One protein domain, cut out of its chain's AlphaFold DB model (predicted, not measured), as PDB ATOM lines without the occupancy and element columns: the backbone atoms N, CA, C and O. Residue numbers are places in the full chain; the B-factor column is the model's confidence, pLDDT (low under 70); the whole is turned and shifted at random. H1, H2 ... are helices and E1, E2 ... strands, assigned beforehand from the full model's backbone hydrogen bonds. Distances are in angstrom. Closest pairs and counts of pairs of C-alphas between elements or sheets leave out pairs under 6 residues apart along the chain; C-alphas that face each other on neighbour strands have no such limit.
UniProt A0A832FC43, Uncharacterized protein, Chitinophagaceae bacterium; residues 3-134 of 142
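AT A GLANCE: This is residues 3 to 134 of the 142 residues of an uncharacterized protein of Chitinophagaceae bacterium (UniProt A0A832FC43). A small three-stranded sheet, E3 E1 E5, with a two-stranded ribbon, E2 and E4, on the side away from the helices, makes one half of the body; a helical hairpin makes much of the other, H2 packing over the sheet and long H3 running past it to H1. Beyond that body, residues 119 to 134, with H4, stick out as a tail. The printed part has 132 residues, with five named strands and then four named helices along the chain; both sheets are antiparallel, and the class is mixed, helices and strands. It is compact, with a radius of gyration of the C-alphas of 16.1 A, and spans 49 by 34 by 26 A.

HOW THE PARTS SIT: Start at residues 3 to 4, which pair antiparallel with residues 43 to 44 of E4, residues 43 to 47. Next look at E1, residues 11 to 16, the inner strand between E3, residues 33 to 36, and E5, residues 52 to 57. It is antiparallel to both: N 13 and O 34 are 2.8 A apart, and N 14 and O 54 are 2.8 A apart, each within hydrogen-bond range. E2, residues 23 to 25, is the antiparallel neighbour of E4, with N 24 and O 46 2.8 A apart. H1, residues 60 to 67, only grazes the three-stranded sheet with residues 60 to 63. H2, residues 88 to 95, is on this sheet at a height over the sheet of 10.0 A; it is over E1 and, only just, over E3, with 3 of its C-alphas there. H2 and H3, residues 99 to 120, form a helical hairpin; they touch at Leu 93 and Lys 102, with C-alphas 5.7 A apart, at a shallow tilt of 8 degrees, opposite ways. H3 touches H1 with residues 110 to 117 alone, closest at the C-alphas of Ile 66 and Leu 114, 5.5 A, about perpendicular at 83 degrees. H4, residues 126 to 132, touches no helix. In H2, H3 and H4 every O i to N i+4 pair is within hydrogen-bond range; in H1, 3 of 4 are.

IN THESE COORDINATES: Find C-alpha 11 at (447.907, 476.478, 368.671); from there E1 runs 16.2 A to C-alpha 16. E5 covers 16.7 A. H3 begins at C-alpha 99, (446.891, 471.098, 351.934), and runs 31.8 A to C-alpha 120. H4 ends at C-alpha 132, (435.107, 495.958, 364.903).

THE WHOLE: The two C-alphas farthest apart, those of Asn 27 and Arg 134, are 50.4 A apart. The printed part has no cut, and the one long link is residues 68 to 87, between H1 and H2. Confidence is low, under 70, at residues 5 to 6 and 118 to 134.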
ATOM      1  N   LEU A   3     463.778 472.477 371.734       74.81
ATOM      2  CA  LEU A   3     462.986 473.155 372.753       74.81
ATOM      3  C   LEU A   3     461.846 473.930 372.094       74.81
ATOM      4  O   LEU A   3     462.068 474.758 371.210       74.81
ATOM      5  N   VAL A   4     460.620 473.681 372.543       70.38
ATOM      6  CA  VAL A   4     459.460 474.511 372.216       70.38
ATOM      7  C   VAL A   4     459.362 475.613 373.262       70.38
ATOM      8  O   VAL A   4     459.000 475.363 374.409       70.38
ATOM      9  N   PHE A   5     459.690 476.837 372.861       69.88
ATOM     10  CA  PHE A   5     459.616 478.016 373.723       69.88
ATOM     11  C   PHE A   5     458.185 478.557 373.858       69.88
ATOM     12  O   PHE A   5     457.257 478.118 373.170       69.88
ATOM     13  N   ALA A   6     458.023 479.530 374.757       66.62
ATOM     14  CA  ALA A   6     456.768 480.232 374.983       66.62
ATOM     15  C   ALA A   6     456.180 480.776 373.670       66.62
ATOM     16  O   ALA A   6     456.865 481.436 372.888       66.62
ATOM     17  N   ARG A   7     454.891 480.510 373.441       71.25
ATOM     18  CA  ARG A   7     454.132 481.049 372.307       71.25
ATOM     19  C   ARG A   7     453.099 482.043 372.814       71.25
ATOM     20  O   ARG A   7     452.417 481.785 373.800       71.25
ATOM     21  N   LYS A   8     452.966 483.165 372.103       72.25
ATOM     22  CA  LYS A   8     451.952 484.197 372.384       72.25
ATOM     23  C   LYS A   8     450.527 483.717 372.077       72.25
ATOM     24  O   LYS A   8     449.571 484.236 372.644       72.25
ATOM     25  N   TYR A   9     450.394 482.750 371.172       84.31
ATOM     26  CA  TYR A   9     449.117 482.290 370.643       84.31
ATOM     27  C   TYR A   9     448.923 480.800 370.926       84.31
ATOM     28  O   TYR A   9     449.826 480.018 370.599       84.31
ATOM     29  N   PRO A  10     447.772 480.384 371.487       89.00
ATOM     30  CA  PRO A  10     447.425 478.971 371.540       89.00
ATOM     31  C   PRO A  10     447.374 478.387 370.125       89.00
ATOM     32  O   PRO A  10     446.995 479.064 369.168       89.00
ATOM     33  N   THR A  11     447.781 477.133 369.977       91.06
ATOM     34  CA  THR A  11     447.907 476.478 368.671       91.06
ATOM     35  C   THR A  11     447.289 475.088 368.714       91.06
ATOM     36  O   THR A  11     447.669 474.280 369.554       91.06
ATOM     37  N   LEU A  12     446.392 474.783 367.780       92.38
ATOM     38  CA  LEU A  12     446.029 473.405 367.458       92.38
ATOM     39  C   LEU A  12     447.100 472.837 366.532       92.38
ATOM     40  O   LEU A  12     447.364 473.417 365.481       92.38
ATOM     41  N   VAL A  13     447.710 471.724 366.919       92.75
ATOM     42  CA  VAL A  13     448.727 471.030 366.136       92.75
ATOM     43  C   VAL A  13     448.210 469.655 365.764       92.75
ATOM     44  O   VAL A  13     447.774 468.897 366.624       92.75
ATOM     45  N   ILE A  14     448.302 469.337 364.480       94.19
ATOM     46  CA  ILE A  14     448.053 468.017 363.922       94.19
ATOM     47  C   ILE A  14     449.375 467.536 363.351       94.19
ATOM     48  O   ILE A  14     450.028 468.253 362.591       94.19
ATOM     49  N   HIS A  15     449.804 466.344 363.735       93.75
ATOM     50  CA  HIS A  15     451.052 465.772 363.264       93.75
ATOM     51  C   HIS A  15     450.928 464.274 363.075       93.75
ATOM     52  O   HIS A  15     450.239 463.592 363.831       93.75
ATOM     53  N   HIS A  16     451.615 463.768 362.061       94.00
ATOM     54  CA  HIS A  16     451.730 462.337 361.854       94.00
ATOM     55  C   HIS A  16     452.946 461.985 361.004       94.00
ATOM     56  O   HIS A  16     453.419 462.768 360.180       94.00
ATOM     57  N   ASN A  17     453.409 460.757 361.181       92.81
ATOM     58  CA  ASN A  17     454.310 460.053 360.291       92.81
ATOM     59  C   ASN A  17     453.609 458.748 359.899       92.81
ATOM     60  O   ASN A  17     453.497 457.844 360.724       92.81
ATOM     61  N   GLU A  18     453.025 458.708 358.698       90.38
ATOM     62  CA  GLU A  18     452.249 457.551 358.210       90.38
ATOM     63  C   GLU A  18     451.154 457.083 359.198       90.38
ATOM     64  O   GLU A  18     450.982 455.899 359.465       90.38
ATOM     65  N   GLY A  19     450.437 458.037 359.807       89.75
ATOM     66  CA  GLY A  19     449.373 457.763 360.784       89.75
ATOM     67  C   GLY A  19     449.859 457.530 362.219       89.75
ATOM     68  O   GLY A  19     449.042 457.447 363.131       89.75
ATOM     69  N   ASN A  20     451.172 457.488 362.451       92.62
ATOM     70  CA  ASN A  20     451.767 457.370 363.780       92.62
ATOM     71  C   ASN A  20     452.216 458.729 364.322       92.62
ATOM     72  O   ASN A  20     452.435 459.676 363.568       92.62
ATOM     73  N   SER A  21     452.405 458.825 365.638       93.50
ATOM     74  CA  SER A  21     452.967 460.029 366.251       93.50
ATOM     75  C   SER A  21     454.395 460.267 365.765       93.50
ATOM     76  O   SER A  21     455.256 459.391 365.889       93.50
ATOM     77  N   GLY A  22     454.663 461.474 365.266       92.38
ATOM     78  CA  GLY A  22     456.016 461.903 364.922       92.38
ATOM     79  C   GLY A  22     456.656 462.822 365.968       92.38
ATOM     80  O   GLY A  22     457.841 463.125 365.858       92.38
ATOM     81  N   ILE A  23     455.909 463.263 366.986       92.31
ATOM     82  CA  ILE A  23     456.417 464.102 368.080       92.31
ATOM     83  C   ILE A  23     456.365 463.330 369.397       92.31
ATOM     84  O   ILE A  23     455.350 462.732 369.754       92.31
ATOM     85  N   TYR A  24     457.464 463.380 370.139       91.44
ATOM     86  CA  TYR A  24     457.635 462.702 371.415       91.44
ATOM     87  C   TYR A  24     458.067 463.702 372.481       91.44
ATOM     88  O   TYR A  24     458.971 464.501 372.250       91.44
ATOM     89  N   HIS A  25     457.456 463.621 373.656       87.81
ATOM     90  CA  HIS A  25     457.798 464.398 374.842       87.81
ATOM     91  C   HIS A  25     458.230 463.429 375.946       87.81
ATOM     92  O   HIS A  25     457.456 462.550 376.316       87.81
ATOM     93  N   HIS A  26     459.468 463.539 376.442       85.81
ATOM     94  CA  HIS A  26     460.040 462.602 377.429       85.81
ATOM     95  C   HIS A  26     459.830 461.114 377.059       85.81
ATOM     96  O   HIS A  26     459.348 460.320 377.863       85.81
ATOM     97  N   ASN A  27     460.137 460.739 375.810       84.50
ATOM     98  CA  ASN A  27     459.913 459.401 375.226       84.50
ATOM     99  C   ASN A  27     458.446 458.936 375.141       84.50
ATOM    100  O   ASN A  27     458.184 457.815 374.709       84.50
ATOM    101  N   ARG A  28     457.475 459.788 375.478       89.75
ATOM    102  CA  ARG A  28     456.050 459.520 375.284       89.75
ATOM    103  C   ARG A  28     455.577 460.134 373.973       89.75
ATOM    104  O   ARG A  28     455.808 461.315 373.724       89.75
ATOM    105  N   ALA A  29     454.898 459.343 373.149       92.44
ATOM    106  CA  ALA A  29     454.246 459.837 371.942       92.44
ATOM    107  C   ALA A  29     453.172 460.879 372.293       92.44
ATOM    108  O   ALA A  29     452.353 460.643 373.188       92.44
ATOM    109  N   LEU A  30     453.176 462.018 371.598       92.94
ATOM    110  CA  LEU A  30     452.092 462.991 371.694       92.94
ATOM    111  C   LEU A  30     450.871 462.530 370.881       92.94
ATOM    112  O   LEU A  30     451.030 461.819 369.887       92.94
ATOM    113  N   PRO A  31     449.653 462.962 371.252       93.94
ATOM    114  CA  PRO A  31     448.458 462.717 370.449       93.94
ATOM    115  C   PRO A  31     448.619 463.248 369.023       93.94
ATOM    116  O   PRO A  31     449.220 464.305 368.847       93.94
ATOM    117  N   LEU A  32     448.054 462.573 368.017       94.44
ATOM    118  CA  LEU A  32     448.129 463.009 366.608       94.44
ATOM    119  C   LEU A  32     447.534 464.404 366.394       94.44
ATOM    120  O   LEU A  32     447.968 465.134 365.508       94.44
ATOM    121  N   GLY A  33     446.562 464.788 367.221       93.69
ATOM    122  CA  GLY A  33     446.079 466.154 367.324       93.69
ATOM    123  C   GLY A  33     446.087 466.620 368.770       93.69
ATOM    124  O   GLY A  33     445.501 465.966 369.627       93.69
ATOM    125  N   TYR A  34     446.723 467.750 369.054       92.44
ATOM    126  CA  TYR A  34     446.749 468.331 370.393       92.44
ATOM    127  C   TYR A  34     446.633 469.850 370.351       92.44
ATOM    128  O   TYR A  34     446.988 470.497 369.363       92.44
ATOM    129  N   VAL A  35     446.152 470.433 371.445       90.25
ATOM    130  CA  VAL A  35     446.157 471.886 371.631       90.25
ATOM    131  C   VAL A  35     447.324 472.260 372.526       90.25
ATOM    132  O   VAL A  35     447.469 471.730 373.617       90.25
ATOM    133  N   SER A  36     448.153 473.191 372.074       86.31
ATOM    134  CA  SER A  36     449.156 473.848 372.904       86.31
ATOM    135  C   SER A  36     448.593 475.176 373.386       86.31
ATOM    136  O   SER A  36     448.287 476.049 372.571       86.31
ATOM    137  N   GLY A  37     448.483 475.333 374.702       79.56
ATOM    138  CA  GLY A  37     448.146 476.600 375.342       79.56
ATOM    139  C   GLY A  37     449.361 477.508 375.534       79.56
ATOM    140  O   GLY A  37     450.306 477.515 374.737       79.56
ATOM    141  N   LEU A  38     449.327 478.281 376.620       80.38
ATOM    142  CA  LEU A  38     450.464 479.077 377.075       80.38
ATOM    143  C   LEU A  38     451.536 478.157 377.672       80.38
ATOM    144  O   LEU A  38     451.255 477.374 378.575       80.38
ATOM    145  N   ASN A  39     452.777 478.299 377.208       79.38
ATOM    146  CA  ASN A  39     453.932 477.633 377.807       79.38
ATOM    147  C   ASN A  39     454.695 478.640 378.670       79.38
ATOM    148  O   ASN A  39     455.192 479.649 378.174       79.38
ATOM    149  N   THR A  40     454.794 478.349 379.961       81.06
ATOM    150  CA  THR A  40     455.594 479.103 380.943       81.06
ATOM    151  C   THR A  40     457.001 478.532 381.107       81.06
ATOM    152  O   THR A  40     457.861 479.163 381.717       81.06
ATOM    153  N   ARG A  41     457.246 477.337 380.558       78.75
ATOM    154  CA  ARG A  41     458.539 476.649 380.541       78.75
ATOM    155  C   ARG A  41     458.791 476.068 379.146       78.75
ATOM    156  O   ARG A  41     457.822 475.749 378.455       78.75
ATOM    157  N   PRO A  42     460.054 475.944 378.708       79.19
ATOM    158  CA  PRO A  42     460.365 475.240 377.472       79.19
ATOM    159  C   PRO A  42     459.904 473.781 377.544       79.19
ATOM    160  O   PRO A  42     460.178 473.105 378.533       79.19
ATOM    161  N   ASN A  43     459.240 473.299 376.494       77.38
ATOM    162  CA  ASN A  43     458.884 471.887 376.360       77.38
ATOM    163  C   ASN A  43     459.932 471.163 375.508       77.38
ATOM    164  O   ASN A  43     460.203 471.562 374.372       77.38
ATOM    165  N   GLU A  44     460.525 470.103 376.056       84.75
ATOM    166  CA  GLU A  44     461.509 469.271 375.359       84.75
ATOM    167  C   GLU A  44     460.818 468.233 374.481       84.75
ATOM    168  O   GLU A  44     460.212 467.276 374.968       84.75
ATOM    169  N   CYS A  45     460.948 468.402 373.168       87.25
ATOM    170  CA  CYS A  45     460.338 467.508 372.198       87.25
ATOM    171  C   CYS A  45     461.389 466.881 371.274       87.25
ATOM    172  O   CYS A  45     462.429 467.459 370.939       87.25
ATOM    173  N   THR A  46     461.086 465.671 370.815       90.81
ATOM    174  CA  THR A  46     461.803 464.993 369.737       90.81
ATOM    175  C   THR A  46     460.853 464.816 368.562       90.81
ATOM    176  O   THR A  46     459.733 464.354 368.743       90.81
ATOM    177  N   ILE A  47     461.299 465.217 367.372       91.12
ATOM    178  CA  ILE A  47     460.576 465.053 366.108       91.12
ATOM    179  C   ILE A  47     461.255 463.933 365.324       91.12
ATOM    180  O   ILE A  47     462.483 463.924 365.198       91.12
ATOM    181  N   THR A  48     460.465 463.010 364.785       91.19
ATOM    182  CA  THR A  48     460.943 462.012 363.828       91.19
ATOM    183  C   THR A  48     461.197 462.655 362.463       91.19
ATOM    184  O   THR A  48     460.474 463.578 362.077       91.19
ATOM    185  N   PRO A  49     462.170 462.157 361.683       87.19
ATOM    186  CA  PRO A  49     462.318 462.547 360.283       87.19
ATOM    187  C   PRO A  49     461.008 462.361 359.499       87.19
ATOM    188  O   PRO A  49     460.193 461.506 359.846       87.19
ATOM    189  N   SER A  50     460.824 463.156 358.442       87.88
ATOM    190  CA  SER A  50     459.705 463.038 357.485       87.88
ATOM    191  C   SER A  50     458.293 463.210 358.064       87.88
ATOM    192  O   SER A  50     457.313 462.801 357.449       87.88
ATOM    193  N   ILE A  51     458.166 463.848 359.230       92.62
ATOM    194  CA  ILE A  51     456.867 464.149 359.834       92.62
ATOM    195  C   ILE A  51     456.062 465.166 359.003       92.62
ATOM    196  O   ILE A  51     456.597 466.168 358.528       92.62
ATOM    197  N   SER A  52     454.749 464.950 358.894       91.19
ATOM    198  CA  SER A  52     453.797 465.973 358.461       91.19
ATOM    199  C   SER A  52     453.274 466.725 359.681       91.19
ATOM    200  O   SER A  52     452.780 466.099 360.616       91.19
ATOM    201  N   ILE A  53     453.387 468.056 359.687       92.06
ATOM    202  CA  ILE A  53     452.874 468.915 360.760       92.06
ATOM    203  C   ILE A  53     452.007 470.007 360.142       92.06
ATOM    204  O   ILE A  53     452.442 470.720 359.239       92.06
ATOM    205  N   LEU A  54     450.805 470.170 360.680       91.94
ATOM    206  CA  LEU A  54     449.895 471.265 360.389       91.94
ATOM    207  C   LEU A  54     449.525 471.963 361.697       91.94
ATOM    208  O   LEU A  54     449.176 471.313 362.680       91.94
ATOM    209  N   GLY A  55     449.615 473.289 361.718       91.62
ATOM    210  CA  GLY A  55     449.316 474.091 362.898       91.62
ATOM    211  C   GLY A  55     448.342 475.216 362.585       91.62
ATOM    212  O   GLY A  55     448.534 475.942 361.612       91.62
ATOM    213  N   VAL A  56     447.342 475.406 363.443       91.62
ATOM    214  CA  VAL A  56     446.443 476.566 363.417       91.62
ATOM    215  C   VAL A  56     446.619 477.345 364.708       91.62
ATOM    216  O   VAL A  56     446.353 476.834 365.794       91.62
ATOM    217  N   SER A  57     447.088 478.585 364.590       91.31
ATOM    218  CA  SER A  57     447.237 479.495 365.727       91.31
ATOM    219  C   SER A  57     445.970 480.316 365.914       91.31
ATOM    220  O   SER A  57     445.423 480.840 364.946       91.31
ATOM    221  N   PHE A  58     445.530 480.468 367.158       88.19
ATOM    222  CA  PHE A  58     444.350 481.252 367.499       88.19
ATOM    223  C   PHE A  58     444.741 482.499 368.281       88.19
ATOM    224  O   PHE A  58     445.712 482.514 369.038       88.19
ATOM    225  N   HIS A  59     443.923 483.543 368.170       86.25
ATOM    226  CA  HIS A  59     443.930 484.604 369.170       86.25
ATOM    227  C   HIS A  59     443.669 483.990 370.565       86.25
ATOM    228  O   HIS A  59     442.877 483.046 370.637       86.25
ATOM    229  N   PRO A  60     444.249 484.498 371.674       75.50
ATOM    230  CA  PRO A  60     444.082 483.884 372.998       75.50
ATOM    231  C   PRO A  60     442.613 483.654 373.388       75.50
ATOM    232  O   PRO A  60     442.246 482.583 373.855       75.50
ATOM    233  N   HIS A  61     441.739 484.616 373.081       82.94
ATOM    234  CA  HIS A  61     440.292 484.484 373.305       82.94
ATOM    235  C   HIS A  61     439.545 483.695 372.212       82.94
ATOM    236  O   HIS A  61     438.408 483.281 372.420       82.94
ATOM    237  N   GLY A  62     440.166 483.475 371.050       85.50
ATOM    238  CA  GLY A  62     439.564 482.762 369.922       85.50
ATOM    239  C   GLY A  62     439.407 481.267 370.186       85.50
ATOM    240  O   GLY A  62     438.387 480.690 369.822       85.50
ATOM    241  N   LEU A  63     440.367 480.653 370.889       86.50
ATOM    242  CA  LEU A  63     440.273 479.243 371.277       86.50
ATOM    243  C   LEU A  63     439.047 478.993 372.170       86.50
ATOM    244  O   LEU A  63     438.292 478.054 371.928       86.50
ATOM    245  N   LYS A  64     438.798 479.888 373.134       87.06
ATOM    246  CA  LYS A  64     437.621 479.833 374.008       87.06
ATOM    247  C   LYS A  64     436.324 480.034 373.233       87.06
ATOM    248  O   LYS A  64     435.367 479.301 373.445       87.06
ATOM    249  N   ALA A  65     436.297 480.988 372.305       85.88
ATOM    250  CA  ALA A  65     435.111 481.270 371.499       85.88
ATOM    251  C   ALA A  65     434.740 480.128 370.534       85.88
ATOM    252  O   ALA A  65     433.559 479.912 370.271       85.88
ATOM    253  N   ILE A  66     435.729 479.408 369.999       88.00
ATOM    254  CA  ILE A  66     435.509 478.329 369.027       88.00
ATOM    255  C   ILE A  66     435.338 476.989 369.744       88.00
ATOM    256  O   ILE A  66     434.349 476.301 369.535       88.00
ATOM    257  N   LEU A  67     436.278 476.607 370.604       84.94
ATOM    258  CA  LEU A  67     436.325 475.271 371.205       84.94
ATOM    259  C   LEU A  67     435.798 475.227 372.644       84.94
ATOM    260  O   LEU A  67     435.778 474.159 373.244       84.94
ATOM    261  N   GLY A  68     435.402 476.366 373.223       84.75
ATOM    262  CA  GLY A  68     435.010 476.441 374.633       84.75
ATOM    263  C   GLY A  68     436.181 476.285 375.608       84.75
ATOM    264  O   GLY A  68     435.951 476.188 376.807       84.75
ATOM    265  N   LEU A  69     437.423 476.264 375.110       84.62
ATOM    266  CA  LEU A  69     438.622 475.990 375.902       84.62
ATOM    267  C   LEU A  69     439.273 477.262 376.421       84.62
ATOM    268  O   LEU A  69     439.694 478.117 375.636       84.62
ATOM    269  N   ASP A  70     439.416 477.362 377.739       85.94
ATOM    270  CA  ASP A  70     440.207 478.423 378.342       85.94
ATOM    271  C   ASP A  70     441.698 478.069 378.292       85.94
ATOM    272  O   ASP A  70     442.153 477.059 378.825       85.94
ATOM    273  N   THR A  71     442.493 478.926 377.655       82.06
ATOM    274  CA  THR A  71     443.946 478.741 377.549       82.06
ATOM    275  C   THR A  71     444.651 478.692 378.903       82.06
ATOM    276  O   THR A  71     445.741 478.130 378.991       82.06
ATOM    277  N   CYS A  72     444.045 479.275 379.944       84.19
ATOM    278  CA  CYS A  72     444.562 479.239 381.309       84.19
ATOM    279  C   CYS A  72     444.428 477.852 381.961       84.19
ATOM    280  O   CYS A  72     445.158 477.561 382.903       84.19
ATOM    281  N   GLU A  73     443.534 476.992 381.466       83.31
ATOM    282  CA  GLU A  73     443.327 475.632 381.990       83.31
ATOM    283  C   GLU A  73     444.336 474.622 381.427       83.31
ATOM    284  O   GLU A  73     444.552 473.570 382.018       83.31
ATOM    285  N   ILE A  74     444.977 474.945 380.300       84.75
ATOM    286  CA  ILE A  74     445.888 474.050 379.567       84.75
ATOM    287  C   ILE A  74     447.326 474.590 379.523       84.75
ATOM    288  O   ILE A  74     448.065 474.391 378.558       84.75
ATOM    289  N   VAL A  75     447.728 475.330 380.560       86.00
ATOM    290  CA  VAL A  75     449.070 475.920 380.668       86.00
ATOM    291  C   VAL A  75     450.119 474.822 380.845       86.00
ATOM    292  O   VAL A  75     450.039 474.034 381.779       86.00
ATOM    293  N   ASN A  76     451.139 474.811 379.983       83.50
ATOM    294  CA  ASN A  76     452.156 473.752 379.869       83.50
ATOM    295  C   ASN A  76     451.604 472.348 379.548       83.50
ATOM    296  O   ASN A  76     452.363 471.384 379.595       83.50
ATOM    297  N   GLU A  77     450.322 472.228 379.207       85.69
ATOM    298  CA  GLU A  77     449.688 470.957 378.869       85.69
ATOM    299  C   GLU A  77     449.519 470.821 377.352       85.69
ATOM    300  O   GLU A  77     449.406 471.807 376.619       85.69
ATOM    301  N   LEU A  78     449.490 469.571 376.882       88.44
ATOM    302  CA  LEU A  78     449.301 469.212 375.471       88.44
ATOM    303  C   LEU A  78     448.144 468.208 375.324       88.44
ATOM    304  O   LEU A  78     448.369 467.069 374.899       88.44
ATOM    305  N   PRO A  79     446.913 468.574 375.730       90.00
ATOM    306  CA  PRO A  79     445.786 467.656 375.702       90.00
ATOM    307  C   PRO A  79     445.429 467.244 374.274       90.00
ATOM    308  O   PRO A  79     445.487 468.048 373.338       90.00
ATOM    309  N   ASP A  80     445.000 465.990 374.136       91.62
ATOM    310  CA  ASP A  80     444.437 465.464 372.894       91.62
ATOM    311  C   ASP A  80     443.204 466.288 372.495       91.62
ATOM    312  O   ASP A  80     442.296 466.507 373.304       91.62
ATOM    313  N   ILE A  81     443.177 466.753 371.246       91.00
ATOM    314  CA  ILE A  81     442.079 467.568 370.723       91.00
ATOM    315  C   ILE A  81     440.748 466.798 370.720       91.00
ATOM    316  O   ILE A  81     439.686 467.402 370.863       91.00
ATOM    317  N   THR A  82     440.790 465.468 370.619       90.00
ATOM    318  CA  THR A  82     439.604 464.597 370.600       90.00
ATOM    319  C   THR A  82     438.850 464.562 371.931       90.00
ATOM    320  O   THR A  82     437.695 464.142 371.967       90.00
ATOM    321  N   ASN A  83     439.441 465.090 373.009       87.94
ATOM    322  CA  ASN A  83     438.726 465.349 374.262       87.94
ATOM    323  C   ASN A  83     437.692 466.482 374.131       87.94
ATOM    324  O   ASN A  83     436.787 466.587 374.956       87.94
ATOM    325  N   PHE A  84     437.826 467.340 373.115       85.56
ATOM    326  CA  PHE A  84     437.032 468.563 372.957       85.56
ATOM    327  C   PHE A  84     436.208 468.585 371.668       85.56
ATOM    328  O   PHE A  84     435.212 469.302 371.576       85.56
ATOM    329  N   ILE A  85     436.606 467.805 370.663       87.25
ATOM    330  CA  ILE A  85     435.907 467.695 369.378       87.25
ATOM    331  C   ILE A  85     435.785 466.236 368.941       87.25
ATOM    332  O   ILE A  85     436.477 465.352 369.434       87.25
ATOM    333  N   ASN A  86     434.912 465.985 367.966       86.94
ATOM    334  CA  ASN A  86     434.692 464.643 367.436       86.94
ATOM    335  C   ASN A  86     435.981 464.052 366.830       86.94
ATOM    336  O   ASN A  86     436.614 464.685 365.987       86.94
ATOM    337  N   LYS A  87     436.319 462.811 367.204       84.25
ATOM    338  CA  LYS A  87     437.489 462.066 366.712       84.25
ATOM    339  C   LYS A  87     437.578 461.972 365.181       84.25
ATOM    340  O   LYS A  87     438.681 462.045 364.642       84.25
ATOM    341  N   ASN A  88     436.437 461.916 364.491       90.69
ATOM    342  CA  ASN A  88     436.362 461.884 363.027       90.69
ATOM    343  C   ASN A  88     437.109 463.065 362.372       90.69
ATOM    344  O   ASN A  88     437.638 462.942 361.274       90.69
ATOM    345  N   TYR A  89     437.220 464.206 363.061       91.50
ATOM    346  CA  TYR A  89     437.987 465.349 362.571       91.50
ATOM    347  C   TYR A  89     439.474 465.034 362.350       91.50
ATOM    348  O   TYR A  89     440.028 465.408 361.316       91.50
ATOM    349  N   VAL A  90     440.120 464.352 363.304       91.88
ATOM    350  CA  VAL A  90     441.542 463.995 363.178       91.88
ATOM    351  C   VAL A  90     441.708 462.953 362.077       91.88
ATOM    352  O   VAL A  90     442.601 463.089 361.252       91.88
ATOM    353  N   GLU A  91     440.811 461.970 362.010       92.00
ATOM    354  CA  GLU A  91     440.811 460.930 360.972       92.00
ATOM    355  C   GLU A  91     440.727 461.545 359.563       92.00
ATOM    356  O   GLU A  91     441.607 461.302 358.740       92.00
ATOM    357  N   ARG A  92     439.780 462.466 359.329       93.88
ATOM    358  CA  ARG A  92     439.655 463.201 358.054       93.88
ATOM    359  C   ARG A  92     440.931 463.953 357.667       93.88
ATOM    360  O   ARG A  92     441.278 464.025 356.492       93.88
ATOM    361  N   LEU A  93     441.634 464.537 358.638       92.81
ATOM    362  CA  LEU A  93     442.886 465.256 358.379       92.81
ATOM    363  C   LEU A  93     444.053 464.330 358.025       92.81
ATOM    364  O   LEU A  93     444.933 464.740 357.264       92.81
ATOM    365  N   LEU A  94     444.079 463.121 358.588       91.50
ATOM    366  CA  LEU A  94     445.097 462.110 358.299       91.50
ATOM    367  C   LEU A  94     444.888 461.477 356.921       91.50
ATOM    368  O   LEU A  94     445.862 461.198 356.229       91.50
ATOM    369  N   GLU A  95     443.631 461.277 356.526       92.00
ATOM    370  CA  GLU A  95     443.250 460.729 355.217       92.00
ATOM    371  C   GLU A  95     443.419 461.743 354.078       92.00
ATOM    372  O   GLU A  95     443.596 461.365 352.919       92.00
ATOM    373  N   SER A  96     443.406 463.038 354.401       92.00
ATOM    374  CA  SER A  96     443.573 464.101 353.419       92.00
ATOM    375  C   SER A  96     444.995 464.160 352.846       92.00
ATOM    376  O   SER A  96     445.998 464.251 353.563       92.00
ATOM    377  N   THR A  97     445.073 464.194 351.517       86.44
ATOM    378  CA  THR A  97     446.343 464.196 350.771       86.44
ATOM    379  C   THR A  97     446.789 465.594 350.349       86.44
ATOM    380  O   THR A  97     447.966 465.796 350.046       86.44
ATOM    381  N   SER A  98     445.886 466.582 350.369       90.19
ATOM    382  CA  SER A  98     446.169 467.944 349.907       90.19
ATOM    383  C   SER A  98     446.081 468.977 351.027       90.19
ATOM    384  O   SER A  98     445.247 468.893 351.925       90.19
ATOM    385  N   ALA A  99     446.933 470.004 350.965       89.38
ATOM    386  CA  ALA A  99     446.891 471.098 351.934       89.38
ATOM    387  C   ALA A  99     445.543 471.842 351.905       89.38
ATOM    388  O   ALA A  99     445.029 472.207 352.959       89.38
ATOM    389  N   SER A 100     444.961 472.027 350.717       92.75
ATOM    390  CA  SER A 100     443.670 472.699 350.540       92.75
ATOM    391  C   SER A 100     442.536 471.959 351.246       92.75
ATOM    392  O   SER A 100     441.779 472.576 351.986       92.75
ATOM    393  N   GLU A 101     442.466 470.636 351.106       94.44
ATOM    394  CA  GLU A 101     441.450 469.820 351.779       94.44
ATOM    395  C   GLU A 101     441.627 469.848 353.307       94.44
ATOM    396  O   GLU A 101     440.653 470.001 354.042       94.44
ATOM    397  N   LYS A 102     442.870 469.816 353.813       93.56
ATOM    398  CA  LYS A 102     443.131 470.003 355.252       93.56
ATOM    399  C   LYS A 102     442.631 471.359 355.753       93.56
ATOM    400  O   LYS A 102     442.023 471.432 356.823       93.56
ATOM    401  N   ILE A 103     442.853 472.428 354.986       93.31
ATOM    402  CA  ILE A 103     442.341 473.771 355.299       93.31
ATOM    403  C   ILE A 103     440.807 473.775 355.300       93.31
ATOM    404  O   ILE A 103     440.208 474.309 356.231       93.31
ATOM    405  N   GLU A 104     440.161 473.145 354.320       94.81
ATOM    406  CA  GLU A 104     438.699 473.034 354.267       94.81
ATOM    407  C   GLU A 104     438.132 472.290 355.479       94.81
ATOM    408  O   GLU A 104     437.153 472.745 356.070       94.81
ATOM    409  N   ILE A 105     438.776 471.203 355.921       95.06
ATOM    410  CA  ILE A 105     438.382 470.464 357.130       95.06
ATOM    411  C   ILE A 105     438.471 471.358 358.378       95.06
ATOM    412  O   ILE A 105     437.572 471.332 359.225       95.06
ATOM    413  N   HIS A 106     439.516 472.183 358.495       93.50
ATOM    414  CA  HIS A 106     439.627 473.177 359.566       93.50
ATOM    415  C   HIS A 106     438.507 474.223 359.502       93.50
ATOM    416  O   HIS A 106     437.844 474.474 360.509       93.50
ATOM    417  N   CYS A 107     438.276 474.811 358.328       93.06
ATOM    418  CA  CYS A 107     437.237 475.818 358.119       93.06
ATOM    419  C   CYS A 107     435.839 475.270 358.442       93.06
ATOM    420  O   CYS A 107     435.068 475.938 359.132       93.06
ATOM    421  N   ASP A 108     435.534 474.047 358.002       94.12
ATOM    422  CA  ASP A 108     434.287 473.337 358.300       94.12
ATOM    423  C   ASP A 108     434.102 473.152 359.813       94.12
ATOM    424  O   ASP A 108     433.066 473.536 360.365       94.12
ATOM    425  N   LEU A 109     435.127 472.639 360.508       92.31
ATOM    426  CA  LEU A 109     435.091 472.462 361.961       92.31
ATOM    427  C   LEU A 109     434.827 473.792 362.678       92.31
ATOM    428  O   LEU A 109     433.912 473.880 363.498       92.31
ATOM    429  N   PHE A 110     435.626 474.823 362.394       91.56
ATOM    430  CA  PHE A 110     435.542 476.092 363.116       91.56
ATOM    431  C   PHE A 110     434.221 476.811 362.850       91.56
ATOM    432  O   PHE A 110     433.625 477.347 363.781       91.56
ATOM    433  N   THR A 111     433.714 476.758 361.617       91.12
ATOM    434  CA  THR A 111     432.419 477.353 361.261       91.12
ATOM    435  C   THR A 111     431.274 476.657 361.991       91.12
ATOM    436  O   THR A 111     430.421 477.328 362.573       91.12
ATOM    437  N   LYS A 112     431.274 475.317 362.031       91.06
ATOM    438  CA  LYS A 112     430.268 474.536 362.772       91.06
ATOM    439  C   LYS A 112     430.288 474.851 364.263       91.06
ATOM    440  O   LYS A 112     429.229 475.045 364.857       91.06
ATOM    441  N   GLN A 113     431.476 474.941 364.854       89.75
ATOM    442  CA  GLN A 113     431.626 475.271 366.269       89.75
ATOM    443  C   GLN A 113     431.151 476.695 366.585       89.75
ATOM    444  O   GLN A 113     430.376 476.894 367.517       89.75
ATOM    445  N   LEU A 114     431.528 477.682 365.767       87.94
ATOM    446  CA  LEU A 114     431.055 479.062 365.917       87.94
ATOM    447  C   LEU A 114     429.530 479.163 365.785       87.94
ATOM    448  O   LEU A 114     428.887 479.834 366.592       87.94
ATOM    449  N   ALA A 115     428.937 478.473 364.808       87.44
ATOM    450  CA  ALA A 115     427.487 478.437 364.633       87.44
ATOM    451  C   ALA A 115     426.781 477.806 365.847       87.44
ATOM    452  O   ALA A 115     425.798 478.358 366.346       87.44
ATOM    453  N   ALA A 116     427.308 476.692 366.365       85.06
ATOM    454  CA  ALA A 116     426.773 476.030 367.553       85.06
ATOM    455  C   ALA A 116     426.898 476.901 368.817       85.06
ATOM    456  O   ALA A 116     425.976 476.940 369.632       85.06
ATOM    457  N   ASN A 117     428.002 477.634 368.974       81.62
ATOM    458  CA  ASN A 117     428.219 478.514 370.122       81.62
ATOM    459  C   ASN A 117     427.335 479.766 370.063       81.62
ATOM    460  O   ASN A 117     426.792 480.162 371.090       81.62
ATOM    461  N   ASN A 118     427.097 480.331 368.874       69.19
ATOM    462  CA  ASN A 118     426.124 481.415 368.685       69.19
ATOM    463  C   ASN A 118     424.685 480.971 368.995       69.19
ATOM    464  O   ASN A 118     423.901 481.748 369.530       69.19
ATOM    465  N   ALA A 119     424.329 479.716 368.705       61.78
ATOM    466  CA  ALA A 119     423.026 479.172 369.089       61.78
ATOM    467  C   ALA A 119     422.885 478.996 370.616       61.78
ATOM    468  O   ALA A 119     421.788 479.128 371.152       61.78
ATOM    469  N   LYS A 120     423.992 478.723 371.324       60.16
ATOM    470  CA  LYS A 120     424.043 478.608 372.796       60.16
ATOM    471  C   LYS A 120     424.139 479.959 373.513       60.16
ATOM    472  O   LYS A 120     423.684 480.078 374.647       60.16
ATOM    473  N   HIS A 121     424.694 480.973 372.853       49.47
ATOM    474  CA  HIS A 121     424.801 482.349 373.335       49.47
ATOM    475  C   HIS A 121     424.167 483.297 372.305       49.47
ATOM    476  O   HIS A 121     424.887 483.836 371.464       49.47
ATOM    477  N   PRO A 122     422.839 483.535 372.357       48.06
ATOM    478  CA  PRO A 122     422.096 484.226 371.296       48.06
ATOM    479  C   PRO A 122     422.518 485.674 370.988       48.06
ATOM    480  O   PRO A 122     421.955 486.285 370.083       48.06
ATOM    481  N   CYS A 123     423.473 486.265 371.707       45.59
ATOM    482  CA  CYS A 123     423.966 487.602 371.404       45.59
ATOM    483  C   CYS A 123     425.351 487.877 372.011       45.59
ATOM    484  O   CYS A 123     425.487 488.247 373.173       45.59
ATOM    485  N   ILE A 124     426.388 487.856 371.175       48.22
ATOM    486  CA  ILE A 124     427.277 489.018 371.180       48.22
ATOM    487  C   ILE A 124     426.559 490.039 370.301       48.22
ATOM    488  O   ILE A 124     426.446 489.871 369.088       48.22
ATOM    489  N   ASP A 125     425.965 491.021 370.977       51.88
ATOM    490  CA  ASP A 125     425.185 492.125 370.431       51.88
ATOM    491  C   ASP A 125     425.782 492.632 369.104       51.88
ATOM    492  O   ASP A 125     426.994 492.845 369.001       51.88
ATOM    493  N   LYS A 126     424.931 492.860 368.087       53.78
ATOM    494  CA  LYS A 126     425.297 493.448 366.778       53.78
ATOM    495  C   LYS A 126     426.187 494.694 366.928       53.78
ATOM    496  O   LYS A 126     426.941 495.039 366.020       53.78
ATOM    497  N   LYS A 127     426.128 495.341 368.094       49.28
ATOM    498  CA  LYS A 127     426.991 496.434 368.534       49.28
ATOM    499  C   LYS A 127     428.494 496.109 368.537       49.28
ATOM    500  O   LYS A 127     429.265 496.957 368.110       49.28
ATOM    501  N   ALA A 128     428.924 494.917 368.958       48.56
ATOM    502  CA  ALA A 128     430.348 494.552 369.008       48.56
ATOM    503  C   ALA A 128     430.925 494.272 367.609       48.56
ATOM    504  O   ALA A 128     432.010 494.750 367.277       48.56
ATOM    505  N   TRP A 129     430.156 493.598 366.747       47.34
ATOM    506  CA  TRP A 129     430.485 493.445 365.322       47.34
ATOM    507  C   TRP A 129     430.532 494.795 364.596       47.34
ATOM    508  O   TRP A 129     431.452 495.060 363.825       47.34
ATOM    509  N   GLY A 130     429.590 495.690 364.908       49.88
ATOM    510  CA  GLY A 130     429.572 497.056 364.389       49.88
ATOM    511  C   GLY A 130     430.677 497.969 364.934       49.88
ATOM    512  O   GLY A 130     430.885 499.030 364.357       49.88
ATOM    513  N   LEU A 131     431.367 497.597 366.018       52.44
ATOM    514  CA  LEU A 131     432.533 498.318 366.547       52.44
ATOM    515  C   LEU A 131     433.837 497.820 365.907       52.44
ATOM    516  O   LEU A 131     434.693 498.638 365.591       52.44
ATOM    517  N   MET A 132     433.960 496.515 365.634       46.28
ATOM    518  CA  MET A 132     435.107 495.958 364.903       46.28
ATOM    519  C   MET A 132     435.185 496.449 363.451       46.28
ATOM    520  O   MET A 132     436.274 496.754 362.980       46.28
ATOM    521  N   LEU A 133     434.046 496.591 362.764       54.31
ATOM    522  CA  LEU A 133     433.998 497.091 361.380       54.31
ATOM    523  C   LEU A 133     434.196 498.612 361.259       54.31
ATOM    524  O   LEU A 133     434.514 499.097 360.181       54.31
ATOM    525  N   ARG A 134     434.018 499.375 362.347       52.00
ATOM    526  CA  ARG A 134     434.285 500.828 362.376       52.00
ATOM    527  C   ARG A 134     435.744 501.171 362.670       52.00
ATOM    528  O   ARG A 134     436.138 502.309 362.470       52.00
TER     529      ARG A 134